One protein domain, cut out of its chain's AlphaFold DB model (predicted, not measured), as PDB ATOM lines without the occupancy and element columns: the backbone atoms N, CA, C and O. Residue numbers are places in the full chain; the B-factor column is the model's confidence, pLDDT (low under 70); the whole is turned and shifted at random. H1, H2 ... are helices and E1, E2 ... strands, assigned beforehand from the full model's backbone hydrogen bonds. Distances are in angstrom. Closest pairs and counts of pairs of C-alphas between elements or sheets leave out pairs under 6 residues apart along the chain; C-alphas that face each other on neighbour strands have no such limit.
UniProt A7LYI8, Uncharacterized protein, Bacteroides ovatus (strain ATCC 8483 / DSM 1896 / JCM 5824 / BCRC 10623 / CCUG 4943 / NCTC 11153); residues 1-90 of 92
ATOM      1  N   MET A   1     335.384 341.207 250.081       93.69
ATOM      2  CA  MET A   1     334.480 341.947 249.173       93.69
ATOM      3  C   MET A   1     335.067 341.875 247.776       93.69
ATOM      4  O   MET A   1     336.287 341.791 247.687       93.69
ATOM      5  N   ASN A   2     334.248 341.894 246.729       95.25
ATOM      6  CA  ASN A   2     334.708 341.970 245.339       95.25
ATOM      7  C   ASN A   2     333.953 343.045 244.565       95.25
ATOM      8  O   ASN A   2     332.812 343.343 244.894       95.25
ATOM      9  N   ASP A   3     334.581 343.599 243.537       93.50
ATOM     10  CA  ASP A   3     333.885 344.388 242.525       93.50
ATOM     11  C   ASP A   3     333.603 343.548 241.265       93.50
ATOM     12  O   ASP A   3     334.037 342.399 241.130       93.50
ATOM     13  N   ASN A   4     332.882 344.141 240.313       90.06
ATOM     14  CA  ASN A   4     332.554 343.503 239.034       90.06
ATOM     15  C   ASN A   4     333.756 343.367 238.078       90.06
ATOM     16  O   ASN A   4     333.621 342.767 237.015       90.06
ATOM     17  N   GLN A   5     334.916 343.925 238.435       92.44
ATOM     18  CA  GLN A   5     336.157 343.854 237.658       92.44
ATOM     19  C   GLN A   5     337.060 342.709 238.145       92.44
ATOM     20  O   GLN A   5     338.112 342.460 237.561       92.44
ATOM     21  N   GLY A   6     336.649 341.991 239.198       90.31
ATOM     22  CA  GLY A   6     337.401 340.886 239.789       90.31
ATOM     23  C   GLY A   6     338.380 341.316 240.882       90.31
ATOM     24  O   GLY A   6     339.050 340.460 241.464       90.31
ATOM     25  N   ASN A   7     338.445 342.607 241.222       94.25
ATOM     26  CA  ASN A   7     339.272 343.073 242.328       94.25
ATOM     27  C   ASN A   7     338.659 342.615 243.648       94.25
ATOM     28  O   ASN A   7     337.442 342.645 243.832       94.25
ATOM     29  N   SER A   8     339.505 342.207 244.592       94.00
ATOM     30  CA  SER A   8     339.066 341.710 245.895       94.00
ATOM     31  C   SER A   8     339.785 342.421 247.030       94.00
ATOM     32  O   SER A   8     340.992 342.642 246.973       94.00
ATOM     33  N   VAL A   9     339.042 342.729 248.092       92.81
ATOM     34  CA  VAL A   9     339.590 343.291 249.331       92.81
ATOM     35  C   VAL A   9     339.116 342.490 250.538       92.81
ATOM     36  O   VAL A   9     337.945 342.100 250.627       92.81
ATOM     37  N   ASN A  10     340.021 342.266 251.487       91.19
ATOM     38  CA  ASN A  10     339.685 341.759 252.812       91.19
ATOM     39  C   ASN A  10     339.626 342.940 253.772       91.19
ATOM     40  O   ASN A  10     340.613 343.652 253.943       91.19
ATOM     41  N   LEU A  11     338.467 343.137 254.390       87.75
ATOM     42  CA  LEU A  11     338.270 344.177 255.382       87.75
ATOM     43  C   LEU A  11     338.233 343.528 256.764       87.75
ATOM     44  O   LEU A  11     337.379 342.685 257.029       87.75
ATOM     45  N   ILE A  12     339.163 343.921 257.630       84.06
ATOM     46  CA  ILE A  12     339.173 343.530 259.039       84.06
ATOM     47  C   ILE A  12     338.722 344.749 259.830       84.06
ATOM     48  O   ILE A  12     339.382 345.787 259.806       84.06
ATOM     49  N   THR A  13     337.583 344.632 260.506       76.75
ATOM     50  CA  THR A  13     337.047 345.688 261.363       76.75
ATOM     51  C   THR A  13     336.977 345.186 262.795       76.75
ATOM     52  O   THR A  13     336.656 344.029 263.061       76.75
ATOM     53  N   THR A  14     337.308 346.066 263.731       71.75
ATOM     54  CA  THR A  14     337.098 345.851 265.161       71.75
ATOM     55  C   THR A  14     336.316 347.048 265.684       71.75
ATOM     56  O   THR A  14     336.459 348.161 265.175       71.75
ATOM     57  N   SER A  15     335.428 346.822 266.646       66.25
ATOM     58  CA  SER A  15     334.708 347.893 267.331       66.25
ATOM     59  C   SER A  15     334.763 347.627 268.825       66.25
ATOM     60  O   SER A  15     334.567 346.494 269.259       66.25
ATOM     61  N   HIS A  16     335.032 348.678 269.593       60.41
ATOM     62  CA  HIS A  16     334.956 348.676 271.054       60.41
ATOM     63  C   HIS A  16     333.690 349.389 271.561       60.41
ATOM     64  O   HIS A  16     333.534 349.597 272.761       60.41
ATOM     65  N   GLU A  17     332.780 349.769 270.661       60.03
ATOM     66  CA  GLU A  17     331.537 350.436 271.032       60.03
ATOM     67  C   GLU A  17     330.468 349.422 271.442       60.03
ATOM     68  O   GLU A  17     330.062 348.559 270.666       60.03
ATOM     69  N   ASN A  18     329.990 349.565 272.679       54.16
ATOM     70  CA  ASN A  18     328.990 348.685 273.282       54.16
ATOM     71  C   ASN A  18     327.590 348.833 272.647       54.16
ATOM     72  O   ASN A  18     326.748 347.952 272.792       54.16
ATOM     73  N   SER A  19     327.319 349.951 271.965       53.69
ATOM     74  CA  SER A  19     325.979 350.311 271.480       53.69
ATOM     75  C   SER A  19     325.847 350.405 269.961       53.69
ATOM     76  O   SER A  19     324.728 350.332 269.454       53.69
ATOM     77  N   THR A  20     326.931 350.608 269.204       54.22
ATOM     78  CA  THR A  20     326.849 350.813 267.748       54.22
ATOM     79  C   THR A  20     328.139 350.375 267.057       54.22
ATOM     80  O   THR A  20     329.222 350.828 267.391       54.22
ATOM     81  N   ILE A  21     328.067 349.503 266.048       57.84
ATOM     82  CA  ILE A  21     329.242 349.147 265.228       57.84
ATOM     83  C   ILE A  21     329.447 350.242 264.162       57.84
ATOM     84  O   ILE A  21     329.277 350.008 262.970       57.84
ATOM     85  N   GLY A  22     329.756 351.475 264.576       56.88
ATOM     86  CA  GLY A  22     329.830 352.622 263.658       56.88
ATOM     87  C   GLY A  22     331.002 352.534 262.672       56.88
ATOM     88  O   GLY A  22     330.832 352.685 261.461       56.88
ATOM     89  N   LEU A  23     332.201 352.220 263.177       59.09
ATOM     90  CA  LEU A  23     333.430 352.193 262.371       59.09
ATOM     91  C   LEU A  23     333.472 351.034 261.365       59.09
ATOM     92  O   LEU A  23     333.984 351.196 260.256       59.09
ATOM     93  N   GLY A  24     332.911 349.878 261.730       65.06
ATOM     94  CA  GLY A  24     332.838 348.719 260.840       65.06
ATOM     95  C   GLY A  24     331.929 348.975 259.638       65.06
ATOM     96  O   GLY A  24     332.341 348.767 258.496       65.06
ATOM     97  N   SER A  25     330.732 349.509 259.893       71.81
ATOM     98  CA  SER A  25     329.762 349.860 258.852       71.81
ATOM     99  C   SER A  25     330.262 350.981 257.941       71.81
ATOM    100  O   SER A  25     330.046 350.923 256.733       71.81
ATOM    101  N   TYR A  26     330.998 351.961 258.480       79.50
ATOM    102  CA  TYR A  26     331.593 353.032 257.674       79.50
ATOM    103  C   TYR A  26     332.553 352.494 256.602       79.50
ATOM    104  O   TYR A  26     332.466 352.880 255.435       79.50
ATOM    105  N   GLN A  27     333.453 351.581 256.979       83.38
ATOM    106  CA  GLN A  27     334.424 351.023 256.038       83.38
ATOM    107  C   GLN A  27     333.750 350.159 254.969       83.38
ATOM    108  O   GLN A  27     334.099 350.274 253.795       83.38
ATOM    109  N   ILE A  28     332.751 349.352 255.345       87.75
ATOM    110  CA  ILE A  28     331.942 348.595 254.378       87.75
ATOM    111  C   ILE A  28     331.280 349.566 253.394       87.75
ATOM    112  O   ILE A  28     331.477 349.431 252.189       87.75
ATOM    113  N   GLY A  29     330.606 350.606 253.896       87.06
ATOM    114  CA  GLY A  29     329.934 351.609 253.068       87.06
ATOM    115  C   GLY A  29     330.869 352.347 252.105       87.06
ATOM    116  O   GLY A  29     330.480 352.631 250.971       87.06
ATOM    117  N   LYS A  30     332.122 352.618 252.500       90.81
ATOM    118  CA  LYS A  30     333.138 353.199 251.606       90.81
ATOM    119  C   LYS A  30     333.386 352.308 250.385       90.81
ATOM    120  O   LYS A  30     333.392 352.815 249.268       90.81
ATOM    121  N   TYR A  31     333.584 351.007 250.590       92.12
ATOM    122  CA  TYR A  31     333.817 350.063 249.493       92.12
ATOM    123  C   TYR A  31     332.547 349.800 248.681       92.12
ATOM    124  O   TYR A  31     332.624 349.741 247.454       92.12
ATOM    125  N   THR A  32     331.379 349.741 249.325       92.06
ATOM    126  CA  THR A  32     330.090 349.631 248.628       92.06
ATOM    127  C   THR A  32     329.883 350.770 247.629       92.06
ATOM    128  O   THR A  32     329.541 350.524 246.477       92.06
ATOM    129  N   ARG A  33     330.187 352.021 248.011       91.75
ATOM    130  CA  ARG A  33     330.116 353.188 247.105       91.75
ATOM    131  C   ARG A  33     331.078 353.113 245.917       91.75
ATOM    132  O   ARG A  33     330.858 353.790 244.921       91.75
ATOM    133  N   LEU A  34     332.134 352.307 246.020       92.50
ATOM    134  CA  LEU A  34     333.079 352.033 244.935       92.50
ATOM    135  C   LEU A  34     332.657 350.826 244.078       92.50
ATOM    136  O   LEU A  34     333.416 350.397 243.216       92.50
ATOM    137  N   GLY A  35     331.462 350.272 244.306       93.38
ATOM    138  CA  GLY A  35     330.919 349.145 243.549       93.38
ATOM    139  C   GLY A  35     331.335 347.769 244.068       93.38
ATOM    140  O   GLY A  35     331.089 346.773 243.390       93.38
ATOM    141  N   PHE A  36     331.954 347.686 245.250       96.06
ATOM    142  CA  PHE A  36     332.259 346.397 245.868       96.06
ATOM    143  C   PHE A  36     331.031 345.819 246.571       96.06
ATOM    144  O   PHE A  36     330.304 346.524 247.262       96.06
ATOM    145  N   GLN A  37     330.870 344.504 246.499       95.75
ATOM    146  CA  GLN A  37     329.876 343.754 247.255       95.75
ATOM    147  C   GLN A  37     330.534 342.893 248.334       95.75
ATOM    148  O   GLN A  37     331.632 342.335 248.182       95.75
ATOM    149  N   VAL A  38     329.848 342.759 249.465       95.44
ATOM    150  CA  VAL A  38     330.218 341.805 250.507       95.44
ATOM    151  C   VAL A  38     329.882 340.397 250.025       95.44
ATOM    152  O   VAL A  38     328.729 340.034 249.842       95.44
ATOM    153  N   ILE A  39     330.914 339.572 249.861       96.44
ATOM    154  CA  ILE A  39     330.759 338.146 249.529       96.44
ATOM    155  C   ILE A  39     330.530 337.336 250.809       96.44
ATOM    156  O   ILE A  39     329.754 336.382 250.842       96.44
ATOM    157  N   ARG A  40     331.236 337.717 251.880       95.50
ATOM    158  CA  ARG A  40     331.245 337.024 253.162       95.50
ATOM    159  C   ARG A  40     331.568 337.987 254.295       95.50
ATOM    160  O   ARG A  40     332.507 338.772 254.160       95.50
ATOM    161  N   ALA A  41     330.828 337.882 255.391       93.69
ATOM    162  CA  ALA A  41     331.088 338.578 256.642       93.69
ATOM    163  C   ALA A  41     331.209 337.552 257.776       93.69
ATOM    164  O   ALA A  41     330.265 336.822 258.087       93.69
ATOM    165  N   ASP A  42     332.403 337.486 258.361       92.69
ATOM    166  CA  ASP A  42     332.724 336.599 259.473       92.69
ATOM    167  C   ASP A  42     332.806 337.426 260.765       92.69
ATOM    168  O   ASP A  42     333.424 338.491 260.780       92.69
ATOM    169  N   HIS A  43     332.195 336.940 261.847       89.44
ATOM    170  CA  HIS A  43     332.210 337.586 263.163       89.44
ATOM    171  C   HIS A  43     332.735 336.629 264.243       89.44
ATOM    172  O   HIS A  43     332.547 335.419 264.145       89.44
ATOM    173  N   ILE A  44     333.407 337.145 265.276       88.62
ATOM    174  CA  ILE A  44     333.986 336.339 266.362       88.62
ATOM    175  C   ILE A  44     333.290 336.688 267.674       88.62
ATOM    176  O   ILE A  44     333.323 337.838 268.106       88.62
ATOM    177  N   HIS A  45     332.746 335.679 268.358       84.81
ATOM    178  CA  HIS A  45     332.337 335.810 269.758       84.81
ATOM    179  C   HIS A  45     333.449 335.283 270.680       84.81
ATOM    180  O   HIS A  45     333.870 334.136 270.512       84.81
ATOM    181  N   PRO A  46     333.908 336.064 271.677       80.50
ATOM    182  CA  PRO A  46     335.068 335.709 272.505       80.50
ATOM    183  C   PRO A  46     334.823 334.548 273.491       80.50
ATOM    184  O   PRO A  46     335.777 333.999 274.034       80.50
ATOM    185  N   GLY A  47     333.570 334.149 273.737       83.31
ATOM    186  CA  GLY A  47     333.243 333.037 274.636       83.31
ATOM    187  C   GLY A  47     333.181 331.682 273.925       83.31
ATOM    188  O   GLY A  47     332.596 331.568 272.849       83.31
ATOM    189  N   ILE A  48     333.714 330.624 274.543       84.88
ATOM    190  CA  ILE A  48     333.595 329.248 274.029       84.88
ATOM    191  C   ILE A  48     332.112 328.868 273.890       84.88
ATOM    192  O   ILE A  48     331.308 329.125 274.785       84.88
ATOM    193  N   GLY A  49     331.741 328.275 272.751       85.69
ATOM    194  CA  GLY A  49     330.372 327.829 272.477       85.69
ATOM    195  C   GLY A  49     329.398 328.953 272.106       85.69
ATOM    196  O   GLY A  49     328.220 328.689 271.867       85.69
ATOM    197  N   ARG A  50     329.862 330.207 272.015       88.12
ATOM    198  CA  ARG A  50     329.059 331.337 271.530       88.12
ATOM    199  C   ARG A  50     329.026 331.313 269.999       88.12
ATOM    200  O   ARG A  50     329.872 331.890 269.332       88.12
ATOM    201  N   THR A  51     328.075 330.557 269.457       91.38
ATOM    202  CA  THR A  51     327.929 330.290 268.011       91.38
ATOM    203  C   THR A  51     326.630 330.839 267.424       91.38
ATOM    204  O   THR A  51     326.372 330.705 266.229       91.38
ATOM    205  N   THR A  52     325.787 331.436 268.265       90.94
ATOM    206  CA  THR A  52     324.483 331.974 267.880       90.94
ATOM    207  C   THR A  52     324.607 333.473 267.645       90.94
ATOM    208  O   THR A  52     325.082 334.150 268.555       90.94
ATOM    209  N   PRO A  53     324.148 334.010 266.498       89.12
ATOM    210  CA  PRO A  53     324.169 335.449 266.264       89.12
ATOM    211  C   PRO A  53     323.324 336.179 267.303       89.12
ATOM    212  O   PRO A  53     322.237 335.730 267.680       89.12
ATOM    213  N   SER A  54     323.839 337.312 267.760       86.25
ATOM    214  CA  SER A  54     323.088 338.281 268.549       86.25
ATOM    215  C   SER A  54     321.914 338.861 267.743       86.25
ATOM    216  O   SER A  54     321.863 338.749 266.521       86.25
ATOM    217  N   LYS A  55     320.924 339.421 268.447       83.69
ATOM    218  CA  LYS A  55     319.611 339.812 267.896       83.69
ATOM    219  C   LYS A  55     319.686 341.004 266.920       83.69
ATOM    220  O   LYS A  55     320.761 341.451 266.528       83.69
ATOM    221  N   ASP A  56     318.521 341.512 266.512       73.44
ATOM    222  CA  ASP A  56     318.348 342.505 265.441       73.44
ATOM    223  C   ASP A  56     319.115 343.825 265.616       73.44
ATOM    224  O   ASP A  56     319.296 344.530 264.637       73.44
ATOM    225  N   ASN A  57     319.597 344.179 266.809       73.19
ATOM    226  CA  ASN A  57     320.412 345.383 267.014       73.19
ATOM    227  C   ASN A  57     321.932 345.138 266.931       73.19
ATOM    228  O   ASN A  57     322.708 346.057 267.180       73.19
ATOM    229  N   ALA A  58     322.359 343.916 266.607       81.62
ATOM    230  CA  ALA A  58     323.765 343.546 266.491       81.62
ATOM    231  C   ALA A  58     323.990 342.645 265.261       81.62
ATOM    232  O   ALA A  58     323.869 343.134 264.138       81.62
ATOM    233  N   ASP A  59     324.299 341.352 265.422       86.69
ATOM    234  CA  ASP A  59     324.708 340.484 264.303       86.69
ATOM    235  C   ASP A  59     323.631 340.365 263.214       86.69
ATOM    236  O   ASP A  59     323.943 340.477 262.025       86.69
ATOM    237  N   ILE A  60     322.365 340.145 263.597       90.44
ATOM    238  CA  ILE A  60     321.263 340.012 262.629       90.44
ATOM    239  C   ILE A  60     320.970 341.346 261.935       90.44
ATOM    240  O   ILE A  60     320.801 341.362 260.719       90.44
ATOM    241  N   GLY A  61     320.948 342.461 262.672       88.00
ATOM    242  CA  GLY A  61     320.706 343.788 262.095       88.00
ATOM    243  C   GLY A  61     321.779 344.201 261.103       88.00
ATOM    244  O   GLY A  61     321.479 344.598 259.982       88.00
ATOM    245  N   ASN A  62     323.045 344.028 261.483       87.50
ATOM    246  CA  ASN A  62     324.164 344.323 260.598       87.50
ATOM    247  C   ASN A  62     324.129 343.452 259.335       87.50
ATOM    248  O   ASN A  62     324.364 343.940 258.232       87.50
ATOM    249  N   ALA A  63     323.792 342.168 259.473       91.81
ATOM    250  CA  ALA A  63     323.651 341.286 258.324       91.81
ATOM    251  C   ALA A  63     322.495 341.707 257.396       91.81
ATOM    252  O   ALA A  63     322.667 341.671 256.179       91.81
ATOM    253  N   LYS A  64     321.356 342.160 257.944       91.88
ATOM    254  CA  LYS A  64     320.243 342.722 257.154       91.88
ATOM    255  C   LYS A  64     320.683 343.962 256.370       91.88
ATOM    256  O   LYS A  64     320.473 343.992 255.166       91.88
ATOM    257  N   ASN A  65     321.385 344.899 257.010       89.56
ATOM    258  CA  ASN A  65     321.904 346.097 256.338       89.56
ATOM    259  C   ASN A  65     322.869 345.741 255.195       89.56
ATOM    260  O   ASN A  65     322.795 346.306 254.112       89.56
ATOM    261  N   ILE A  66     323.758 344.763 255.401       92.50
ATOM    262  CA  ILE A  66     324.669 344.299 254.344       92.50
ATOM    263  C   ILE A  66     323.894 343.692 253.163       92.50
ATOM    264  O   ILE A  66     324.311 343.852 252.017       92.50
ATOM    265  N   LEU A  67     322.789 342.984 253.416       94.56
ATOM    266  CA  LEU A  67     321.988 342.357 252.361       94.56
ATOM    267  C   LEU A  67     321.287 343.365 251.443       94.56
ATOM    268  O   LEU A  67     320.996 342.987 250.309       94.56
ATOM    269  N   GLU A  68     321.053 344.603 251.890       92.38
ATOM    270  CA  GLU A  68     320.466 345.663 251.055       92.38
ATOM    271  C   GLU A  68     321.333 345.937 249.817       92.38
ATOM    272  O   GLU A  68     320.823 345.984 248.699       92.38
ATOM    273  N   ASP A  69     322.655 346.005 249.998       93.12
ATOM    274  CA  ASP A  69     323.613 346.254 248.913       93.12
ATOM    275  C   ASP A  69     324.254 344.970 248.357       93.12
ATOM    276  O   ASP A  69     324.773 344.936 247.238       93.12
ATOM    277  N   SER A  70     324.293 343.901 249.156       95.69
ATOM    278  CA  SER A  70     325.012 342.655 248.862       95.69
ATOM    279  C   SER A  70     324.125 341.423 249.104       95.69
ATOM    280  O   SER A  70     324.394 340.627 250.007       95.69
ATOM    281  N   PRO A  71     323.093 341.185 248.274       95.38
ATOM    282  CA  PRO A  71     322.056 340.172 248.526       95.38
ATOM    283  C   PRO A  71     322.573 338.723 248.536       95.38
ATOM    284  O   PRO A  71     321.913 337.808 249.031       95.38
ATOM    285  N   LYS A  72     323.768 338.492 247.982       95.56
ATOM    286  CA  LYS A  72     324.423 337.178 247.937       95.56
ATOM    287  C   LYS A  72     325.400 336.946 249.094       95.56
ATOM    288  O   LYS A  72     325.983 335.866 249.148       95.56
ATOM    289  N   ALA A  73     325.556 337.906 250.010       96.62
ATOM    290  CA  ALA A  73     326.464 337.790 251.146       96.62
ATOM    291  C   ALA A  73     326.156 336.552 252.007       96.62
ATOM    292  O   ALA A  73     324.993 336.175 252.209       96.62
ATOM    293  N   VAL A  74     327.228 335.935 252.508       97.62
ATOM    294  CA  VAL A  74     327.212 334.817 253.460       97.62
ATOM    295  C   VAL A  74     327.676 335.308 254.828       97.62
ATOM    296  O   VAL A  74     328.651 336.054 254.923       97.62
ATOM    297  N   PHE A  75     327.015 334.851 255.889       96.12
ATOM    298  CA  PHE A  75     327.273 335.296 257.254       96.12
ATOM    299  C   PHE A  75     327.620 334.125 258.165       96.12
ATOM    300  O   PHE A  75     326.891 333.128 258.216       96.12
ATOM    301  N   ARG A  76     328.743 334.236 258.888       96.81
ATOM    302  CA  ARG A  76     329.231 333.153 259.751       96.81
ATOM    303  C   ARG A  76     329.813 333.671 261.056       96.81
ATOM    304  O   ARG A  76     330.418 334.738 261.101       96.81
ATOM    305  N   ILE A  77     329.691 332.864 262.102       94.38
ATOM    306  CA  ILE A  77     330.401 333.078 263.365       94.38
ATOM    307  C   ILE A  77     331.589 332.130 263.421       94.38
ATOM    308  O   ILE A  77     331.424 330.927 263.227       94.38
ATOM    309  N   LEU A  78     332.779 332.658 263.690       92.44
ATOM    310  CA  LEU A  78     333.970 331.878 263.989       92.44
ATOM    311  C   LEU A  78     334.070 331.687 265.506       92.44
ATOM    312  O   LEU A  78     334.220 332.648 266.258       92.44
ATOM    313  N   ASN A  79     334.020 330.433 265.952       93.12
ATOM    314  CA  ASN A  79     334.235 330.063 267.347       93.12
ATOM    315  C   ASN A  79     335.075 328.787 267.414       93.12
ATOM    316  O   ASN A  79     334.772 327.805 266.738       93.12
ATOM    317  N   ASN A  80     336.145 328.809 268.210       90.19
ATOM    318  CA  ASN A  80     337.046 327.669 268.404       90.19
ATOM    319  C   ASN A  80     337.510 327.004 267.085       90.19
ATOM    320  O   ASN A  80     337.424 325.788 266.911       90.19
ATOM    321  N   GLY A  81     337.920 327.821 266.108       90.44
ATOM    322  CA  GLY A  81     338.407 327.354 264.803       90.44
ATOM    323  C   GLY A  81     337.334 326.816 263.846       90.44
ATOM    324  O   GLY A  81     337.675 326.381 262.748       90.44
ATOM    325  N   LYS A  82     336.048 326.849 264.219       93.94
ATOM    326  CA  LYS A  82     334.927 326.391 263.383       93.94
ATOM    327  C   LYS A  82     334.012 327.549 262.998       93.94
ATOM    328  O   LYS A  82     333.764 328.445 263.803       93.94
ATOM    329  N   TYR A  83     333.497 327.504 261.770       95.06
ATOM    330  CA  TYR A  83     332.530 328.476 261.258       95.06
ATOM    331  C   TYR A  83     331.101 327.945 261.372       95.06
ATOM    332  O   TYR A  83     330.823 326.812 260.982       95.06
ATOM    333  N   TYR A  84     330.196 328.797 261.841       95.94
ATOM    334  CA  TYR A  84     328.776 328.513 262.007       95.94
ATOM    335  C   TYR A  84     327.974 329.460 261.114       95.94
ATOM    336  O   TYR A  84     327.950 330.664 261.364       95.94
ATOM    337  N   ASP A  85     327.362 328.930 260.054       96.44
ATOM    338  CA  ASP A  85     326.548 329.722 259.126       96.44
ATOM    339  C   ASP A  85     325.229 330.151 259.777       96.44
ATOM    340  O   ASP A  85     324.539 329.358 260.429       96.44
ATOM    341  N   TYR A  86     324.871 331.418 259.584       95.56
ATOM    342  CA  TYR A  86     323.569 331.948 259.973       95.56
ATOM    343  C   TYR A  86     322.883 332.734 258.852       95.56
ATOM    344  O   TYR A  86     321.894 333.421 259.100       95.56
ATOM    345  N   THR A  87     323.331 332.579 257.606       95.81
ATOM    346  CA  THR A  87     322.816 333.281 256.424       95.81
ATOM    347  C   THR A  87     321.306 333.093 256.276       95.81
ATOM    348  O   THR A  87     320.552 334.057 256.138       95.81
ATOM    349  N   ASN A  88     320.835 331.851 256.412       93.88
ATOM    350  CA  ASN A  88     319.411 331.522 256.314       93.88
ATOM    351  C   ASN A  88     318.575 332.033 257.496       93.88
ATOM    352  O   ASN A  88     317.353 332.005 257.417       93.88
ATOM    353  N   LYS A  89     319.193 332.460 258.605       91.94
ATOM    354  CA  LYS A  89     318.471 333.101 259.715       91.94
ATOM    355  C   LYS A  89     318.210 334.580 259.442       91.94
ATOM    356  O   LYS A  89     317.237 335.106 259.954       91.94
ATOM    357  N   VAL A  90     319.072 335.227 258.656       91.69
ATOM    358  CA  VAL A  90     318.971 336.657 258.319       91.69
ATOM    359  C   VAL A  90     317.984 336.890 257.174       91.69
ATOM    360  O   VAL A  90     317.308 337.909 257.149       91.69
TER     361      VAL A  90
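Overview. This is residues 1 to 90 of the 92 residues of an uncharacterized protein of Bacteroides ovatus (strain ATCC 8483 / DSM 1896 / JCM 5824 / BCRC 10623 / CCUG 4943 / NCTC 11153) (UniProt A7LYI8). A small sheet of three strands has one helix, H2, packed along one of its faces, while a second helix, H1, runs nearly alongside H2 but off the sheet, beyond the edge strand E1. A long unnamed stretch, residues 1 to 21, leads into H1 and passes on the side of H1 and E1 away from H2; the short H3 only grazes the sheet. The 90 printed residues hold H1, E1, H2, E2, E3 and H3 in that order, with under half of the residues in these elements, and the class is mixed, helices and strands. The sheet's order is E1 E2 E3, mixed. The whole is compact, with a radius of gyration of the C-alphas of 13.0 A, and spans 39 by 26 by 20 A, only just elongated.

Arrangement. Start at the sheet, where E1, residues 40 to 44, and E2, residues 74 to 79, are parallel neighbours at 23 degrees; look at N 43 and O 76, 2.9 A apart and within hydrogen-bond range. On the other side of E2 is E3, residues 82 to 85, antiparallel to it at 146 degrees; E2 and E3 form a hairpin, with N 84 and O 77 within hydrogen-bond range at 2.8 A. H2, residues 59 to 69, is on the sheet at a height of 10.0 A, the helix layer of two layers. It runs along the strands, at 17 degrees to E2 on the local plane, and its closest C-alphas to E2 are those of Ala 63 and Phe 75, 7.1 A apart. H2 lies over E2 and, only just, over E1, with 3 of its C-alphas falling on E1. E1, H2 and E2 make a strand-helix-strand unit, two parallel neighbour strands with a helix between them, and its crossover is right-handed. H3, residues 87 to 90, only just touches H2, with 3 pairs of C-alphas within 8 A, the closest those of Ile 60 and Val 90 at 5.9 A. H1, residues 22 to 33, is not on the sheet; it is close to H2 but not clearly touching, the closest C-alphas being those of Thr 32 and Asp 69 at 7.3 A. They run the same way at a shallow tilt of 18 degrees. H1 is apart from E2, E3 and H3. Every O i to N i+4 pair is within hydrogen-bond range in H1, 6 of 7 are in H2, and H3 is too short for such a pair.

Along the chain. Find C-alpha 40 at (331.245, 337.024, 253.162), where E1 begins its 13.5 A. E2 measures 16.3 A, E3 10.0 A and H2 16.5 A. Find C-alpha 22 at (329.830, 352.622, 263.658); from there H1 runs 16.6 A to Arg 33. H3 ends after 5.5 A at C-alpha 90, (318.971, 336.657, 258.319).

Size, cuts and confidence. The C-alphas farthest apart are those of Gln 5 and Ile 48, 39.3 A. The printed part has no cut. The link E1 to H2, 14 residues, is long. Mean pLDDT of the printed part is 86.7; look for values under 70 at residues 15 to 24.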